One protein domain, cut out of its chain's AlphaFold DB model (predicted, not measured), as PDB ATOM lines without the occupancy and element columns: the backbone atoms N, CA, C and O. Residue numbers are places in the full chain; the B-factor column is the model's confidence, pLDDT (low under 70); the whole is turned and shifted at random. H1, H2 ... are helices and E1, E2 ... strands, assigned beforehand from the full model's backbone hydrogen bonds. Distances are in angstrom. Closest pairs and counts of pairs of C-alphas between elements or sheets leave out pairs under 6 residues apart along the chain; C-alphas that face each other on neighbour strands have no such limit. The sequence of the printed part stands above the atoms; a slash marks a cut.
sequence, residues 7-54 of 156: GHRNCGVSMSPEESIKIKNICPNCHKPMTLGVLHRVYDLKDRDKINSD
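What this domain is: This is residues 7 to 54 of the 156 residues of the protein "DNA helicase UvrD" of bacterium (UniProt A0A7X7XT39). What shows first? There is little regular structure: a small body of loops with strand E1 and short helices H1 and H2, from which residues 45 to 54 stick out as a tail. What is its make-up? The 48 printed residues have 17 in named elements, in the order E1, H1, H2, mostly helix. The whole is loose, radius of gyration of the C-alphas 12.6 A, spanning 43 by 16 by 12 A.

How they stand to each other: What comes first? E1, residues 13 to 15, pairs with no named strand; it and H1, residues 17 to 22, meet only through their tight link. What follows? H2, residues 38 to 45, is apart from E1. H1 and H2 only just touch, with 3 pairs of C-alphas within 8 A, the closest those of Pro 17 and His 40, 4.9 A apart; at 70.4 degrees they are only just about perpendicular. Are the helix backbones within hydrogen-bond range? Every O i to N i+4 pair is in H2, and 1 of 2 in H1.

Where its parts are: Where does E1 begin? C-alpha 13 is at (185.319, 200.369, 170.743). Where does H2 end? It ends at C-alpha 45, (171.071, 181.783, 169.531), after 10.9 A.

The domain as a whole: Which link is long? H1 to H2, 15 residues; the printed part has no cut. Is confidence low anywhere? No printed residue is under 70.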
ATOM      1  N   GLY A   7     183.638 194.345 169.046       96.50
ATOM      2  CA  GLY A   7     184.462 195.531 169.057       96.50
ATOM      3  C   GLY A   7     185.341 195.733 167.849       96.50
ATOM      4  O   GLY A   7     185.370 194.948 166.903       96.50
ATOM      5  N   HIS A   8     186.058 196.845 167.901       96.81
ATOM      6  CA  HIS A   8     187.030 197.239 166.901       96.81
ATOM      7  C   HIS A   8     188.250 197.813 167.610       96.81
ATOM      8  O   HIS A   8     188.248 198.956 168.081       96.81
ATOM      9  N   ARG A   9     189.294 196.990 167.687       95.62
ATOM     10  CA  ARG A   9     190.518 197.226 168.447       95.62
ATOM     11  C   ARG A   9     191.161 198.556 168.099       95.62
ATOM     12  O   ARG A   9     191.437 199.362 168.978       95.62
ATOM     13  N   ASN A  10     191.326 198.815 166.803       95.38
ATOM     14  CA  ASN A  10     191.991 200.020 166.301       95.38
ATOM     15  C   ASN A  10     191.274 201.317 166.704       95.38
ATOM     16  O   ASN A  10     191.880 202.383 166.687       95.38
ATOM     17  N   CYS A  11     189.986 201.237 167.048       96.25
ATOM     18  CA  CYS A  11     189.189 202.372 167.500       96.25
ATOM     19  C   CYS A  11     188.910 202.363 169.008       96.25
ATOM     20  O   CYS A  11     188.257 203.291 169.479       96.25
ATOM     21  N   GLY A  12     189.347 201.334 169.742       94.62
ATOM     22  CA  GLY A  12     189.069 201.171 171.172       94.62
ATOM     23  C   GLY A  12     187.585 200.986 171.508       94.62
ATOM     24  O   GLY A  12     187.179 201.267 172.632       94.62
ATOM     25  N   VAL A  13     186.764 200.558 170.544       95.88
ATOM     26  CA  VAL A  13     185.319 200.369 170.743       95.88
ATOM     27  C   VAL A  13     185.052 198.935 171.183       95.88
ATOM     28  O   VAL A  13     185.440 198.007 170.477       95.88
ATOM     29  N   SER A  14     184.354 198.778 172.306       96.25
ATOM     30  CA  SER A  14     183.869 197.505 172.849       96.25
ATOM     31  C   SER A  14     182.433 197.691 173.312       96.25
ATOM     32  O   SER A  14     182.157 198.650 174.033       96.25
ATOM     33  N   MET A  15     181.524 196.827 172.863       96.12
ATOM     34  CA  MET A  15     180.087 196.966 173.100       96.12
ATOM     35  C   MET A  15     179.445 195.602 173.342       96.12
ATOM     36  O   MET A  15     179.916 194.574 172.840       96.12
ATOM     37  N   SER A  16     178.363 195.593 174.119       96.38
ATOM     38  CA  SER A  16     177.538 194.395 174.254       96.38
ATOM     39  C   SER A  16     176.817 194.106 172.925       96.38
ATOM     40  O   SER A  16     176.618 195.023 172.118       96.38
ATOM     41  N   PRO A  17     176.373 192.860 172.676       96.12
ATOM     42  CA  PRO A  17     175.581 192.571 171.483       96.12
ATOM     43  C   PRO A  17     174.267 193.358 171.423       96.12
ATOM     44  O   PRO A  17     173.838 193.752 170.342       96.12
ATOM     45  N   GLU A  18     173.638 193.674 172.561       95.25
ATOM     46  CA  GLU A  18     172.444 194.527 172.553       95.25
ATOM     47  C   GLU A  18     172.724 195.941 172.021       95.25
ATOM     48  O   GLU A  18     171.836 196.580 171.452       95.25
ATOM     49  N   GLU A  19     173.931 196.460 172.242       96.62
ATOM     50  CA  GLU A  19     174.355 197.786 171.797       96.62
ATOM     51  C   GLU A  19     174.807 197.770 170.334       96.62
ATOM     52  O   GLU A  19     174.379 198.618 169.546       96.62
ATOM     53  N   SER A  20     175.631 196.793 169.950       96.62
ATOM     54  CA  SER A  20     176.193 196.689 168.600       96.62
ATOM     55  C   SER A  20     175.113 196.440 167.541       96.62
ATOM     56  O   SER A  20     175.129 197.082 166.485       96.62
ATOM     57  N   ILE A  21     174.108 195.611 167.844       96.12
ATOM     58  CA  ILE A  21     172.995 195.310 166.934       96.12
ATOM     59  C   ILE A  21     172.201 196.581 166.603       96.12
ATOM     60  O   ILE A  21     171.809 196.783 165.449       96.12
ATOM     61  N   LYS A  22     172.015 197.494 167.568       97.06
ATOM     62  CA  LYS A  22     171.300 198.772 167.349       97.06
ATOM     63  C   LYS A  22     171.994 199.661 166.321       97.06
ATOM     64  O   LYS A  22     171.324 200.387 165.591       97.06
ATOM     65  N   ILE A  23     173.320 199.577 166.234       96.62
ATOM     66  CA  ILE A  23     174.139 200.301 165.253       96.62
ATOM     67  C   ILE A  23     174.545 199.417 164.065       96.62
ATOM     68  O   ILE A  23     175.492 199.730 163.346       96.62
ATOM     69  N   LYS A  24     173.814 198.315 163.835       96.94
ATOM     70  CA  LYS A  24     174.019 197.368 162.726       96.94
ATOM     71  C   LYS A  24     175.442 196.802 162.674       96.94
ATOM     72  O   LYS A  24     175.969 196.552 161.593       96.94
ATOM     73  N   ASN A  25     176.062 196.619 163.839       96.75
ATOM     74  CA  ASN A  25     177.417 196.093 164.005       96.75
ATOM     75  C   ASN A  25     178.506 196.944 163.325       96.75
ATOM     76  O   ASN A  25     179.590 196.451 163.004       96.75
ATOM     77  N   ILE A  26     178.228 198.231 163.103       97.88
ATOM     78  CA  ILE A  26     179.162 199.185 162.507       97.88
ATOM     79  C   ILE A  26     179.844 199.996 163.606       97.88
ATOM     80  O   ILE A  26     179.194 200.520 164.503       97.88
ATOM     81  N   CYS A  27     181.166 200.132 163.520       97.12
ATOM     82  CA  CYS A  27     181.941 200.923 164.465       97.12
ATOM     83  C   CYS A  27     181.529 202.407 164.386       97.12
ATOM     84  O   CYS A  27     181.639 202.996 163.307       97.12
ATOM     85  N   PRO A  28     181.147 203.054 165.503       96.69
ATOM     86  CA  PRO A  28     180.728 204.457 165.507       96.69
ATOM     87  C   PRO A  28     181.880 205.432 165.210       96.69
ATOM     88  O   PRO A  28     181.636 206.558 164.794       96.69
ATOM     89  N   ASN A  29     183.136 205.004 165.389       97.06
ATOM     90  CA  ASN A  29     184.306 205.862 165.181       97.06
ATOM     91  C   ASN A  29     184.770 205.879 163.720       97.06
ATOM     92  O   ASN A  29     185.106 206.934 163.189       97.06
ATOM     93  N   CYS A  30     184.828 204.717 163.061       97.06
ATOM     94  CA  CYS A  30     185.403 204.601 161.715       97.06
ATOM     95  C   CYS A  30     184.437 204.068 160.652       97.06
ATOM     96  O   CYS A  30     184.852 203.897 159.507       97.06
ATOM     97  N   HIS A  31     183.191 203.759 161.019       96.50
ATOM     98  CA  HIS A  31     182.132 203.271 160.128       96.50
ATOM     99  C   HIS A  31     182.441 201.958 159.385       96.50
ATOM    100  O   HIS A  31     181.778 201.613 158.409       96.50
ATOM    101  N   LYS A  32     183.437 201.196 159.854       96.88
ATOM    102  CA  LYS A  32     183.740 199.846 159.358       96.88
ATOM    103  C   LYS A  32     183.014 198.795 160.206       96.88
ATOM    104  O   LYS A  32     182.697 199.090 161.361       96.88
ATOM    105  N   PRO A  33     182.769 197.585 159.675       97.12
ATOM    106  CA  PRO A  33     182.227 196.486 160.467       97.12
ATOM    107  C   PRO A  33     183.099 196.178 161.689       97.12
ATOM    108  O   PRO A  33     184.327 196.194 161.592       97.12
ATOM    109  N   MET A  34     182.462 195.907 162.826       97.06
ATOM    110  CA  MET A  34     183.132 195.426 164.036       97.06
ATOM    111  C   MET A  34     183.339 193.910 163.986       97.06
ATOM    112  O   MET A  34     182.594 193.188 163.320       97.06
ATOM    113  N   THR A  35     184.325 193.419 164.732       97.44
ATOM    114  CA  THR A  35     184.485 191.989 164.996       97.44
ATOM    115  C   THR A  35     183.422 191.557 165.998       97.44
ATOM    116  O   THR A  35     183.368 192.096 167.105       97.44
ATOM    117  N   LEU A  36     182.593 190.582 165.619       97.62
ATOM    118  CA  LEU A  36     181.562 190.033 166.497       97.62
ATOM    119  C   LEU A  36     182.160 189.033 167.490       97.62
ATOM    120  O   LEU A  36     182.925 188.139 167.116       97.62
ATOM    121  N   GLY A  37     181.816 189.197 168.761       97.19
ATOM    122  CA  GLY A  37     182.287 188.379 169.864       97.19
ATOM    123  C   GLY A  37     181.469 187.106 170.072       97.19
ATOM    124  O   GLY A  37     180.386 186.897 169.525       97.19
ATOM    125  N   VAL A  38     181.974 186.244 170.949       97.50
ATOM    126  CA  VAL A  38     181.299 185.020 171.394       97.50
ATOM    127  C   VAL A  38     179.961 185.349 172.054       97.50
ATOM    128  O   VAL A  38     178.991 184.625 171.837       97.50
ATOM    129  N   LEU A  39     179.880 186.443 172.822       96.00
ATOM    130  CA  LEU A  39     178.631 186.849 173.464       96.00
ATOM    131  C   LEU A  39     177.549 187.193 172.431       96.00
ATOM    132  O   LEU A  39     176.395 186.849 172.651       96.00
ATOM    133  N   HIS A  40     177.918 187.771 171.284       97.38
ATOM    134  CA  HIS A  40     176.991 188.015 170.176       97.38
ATOM    135  C   HIS A  40     176.407 186.726 169.635       97.38
ATOM    136  O   HIS A  40     175.197 186.603 169.491       97.38
ATOM    137  N   ARG A  41     177.251 185.712 169.421       96.50
ATOM    138  CA  ARG A  41     176.765 184.419 168.941       96.50
ATOM    139  C   ARG A  41     175.822 183.749 169.940       96.50
ATOM    140  O   ARG A  41     174.845 183.133 169.526       96.50
ATOM    141  N   VAL A  42     176.110 183.852 171.237       94.62
ATOM    142  CA  VAL A  42     175.212 183.359 172.293       94.62
ATOM    143  C   VAL A  42     173.898 184.138 172.279       94.62
ATOM    144  O   VAL A  42     172.835 183.531 172.362       94.62
ATOM    145  N   TYR A  43     173.969 185.461 172.127       94.62
ATOM    146  CA  TYR A  43     172.805 186.335 172.067       94.62
ATOM    147  C   TYR A  43     171.906 186.024 170.862       94.62
ATOM    148  O   TYR A  43     170.696 185.930 171.031       94.62
ATOM    149  N   ASP A  44     172.475 185.783 169.682       94.62
ATOM    150  CA  ASP A  44     171.724 185.413 168.472       94.62
ATOM    151  C   ASP A  44     171.007 184.065 168.594       94.62
ATOM    152  O   ASP A  44     169.974 183.841 167.966       94.62
ATOM    153  N   LEU A  45     171.589 183.138 169.358       95.38
ATOM    154  CA  LEU A  45     171.071 181.783 169.531       95.38
ATOM    155  C   LEU A  45     170.142 181.640 170.736       95.38
ATOM    156  O   LEU A  45     169.588 180.557 170.935       95.38
ATOM    157  N   LYS A  46     170.001 182.680 171.565       91.38
ATOM    158  CA  LYS A  46     169.214 182.577 172.793       91.38
ATOM    159  C   LYS A  46     167.745 182.317 172.450       91.38
ATOM    160  O   LYS A  46     167.129 183.022 171.657       91.38
ATOM    161  N   ASP A  47     167.177 181.315 173.103       91.62
ATOM    162  CA  ASP A  47     165.756 180.957 173.050       91.62
ATOM    163  C   ASP A  47     164.955 181.584 174.206       91.62
ATOM    164  O   ASP A  47     163.739 181.421 174.296       91.62
ATOM    165  N   ARG A  48     165.642 182.286 175.115       86.12
ATOM    166  CA  ARG A  48     165.093 182.848 176.350       86.12
ATOM    167  C   ARG A  48     165.852 184.104 176.770       86.12
ATOM    168  O   ARG A  48     167.062 184.197 176.574       86.12
ATOM    169  N   ASP A  49     165.158 185.019 177.441       81.94
ATOM    170  CA  ASP A  49     165.778 186.234 177.991       81.94
ATOM    171  C   ASP A  49     166.289 186.070 179.427       81.94
ATOM    172  O   ASP A  49     167.169 186.811 179.858       81.94
ATOM    173  N   LYS A  50     165.750 185.109 180.188       78.94
ATOM    174  CA  LYS A  50     166.155 184.852 181.576       78.94
ATOM    175  C   LYS A  50     166.607 183.411 181.754       78.94
ATOM    176  O   LYS A  50     165.938 182.474 181.320       78.94
ATOM    177  N   ILE A  51     167.740 183.246 182.428       79.44
ATOM    178  CA  ILE A  51     168.269 181.947 182.843       79.44
ATOM    179  C   ILE A  51     167.700 181.641 184.231       79.44
ATOM    180  O   ILE A  51     167.840 182.452 185.142       79.44
ATOM    181  N   ASN A  52     167.059 180.482 184.396       78.75
ATOM    182  CA  ASN A  52     166.704 179.968 185.718       78.75
ATOM    183  C   ASN A  52     167.901 179.185 186.280       78.75
ATOM    184  O   ASN A  52     168.178 178.086 185.808       78.75
ATOM    185  N   SER A  53     168.602 179.757 187.260       75.88
ATOM    186  CA  SER A  53     169.812 179.187 187.866       75.88
ATOM    187  C   SER A  53     169.590 177.879 188.628       75.88
ATOM    188  O   SER A  53     170.552 177.142 188.820       75.88
ATOM    189  N   ASP A  54     168.355 177.560 189.021       79.69
ATOM    190  CA  ASP A  54     168.059 176.443 189.932       79.69
ATOM    191  C   ASP A  54     168.365 175.067 189.316       79.69
ATOM    192  O   ASP A  54     168.572 174.089 190.029       79.69
TER     193      ASP A  54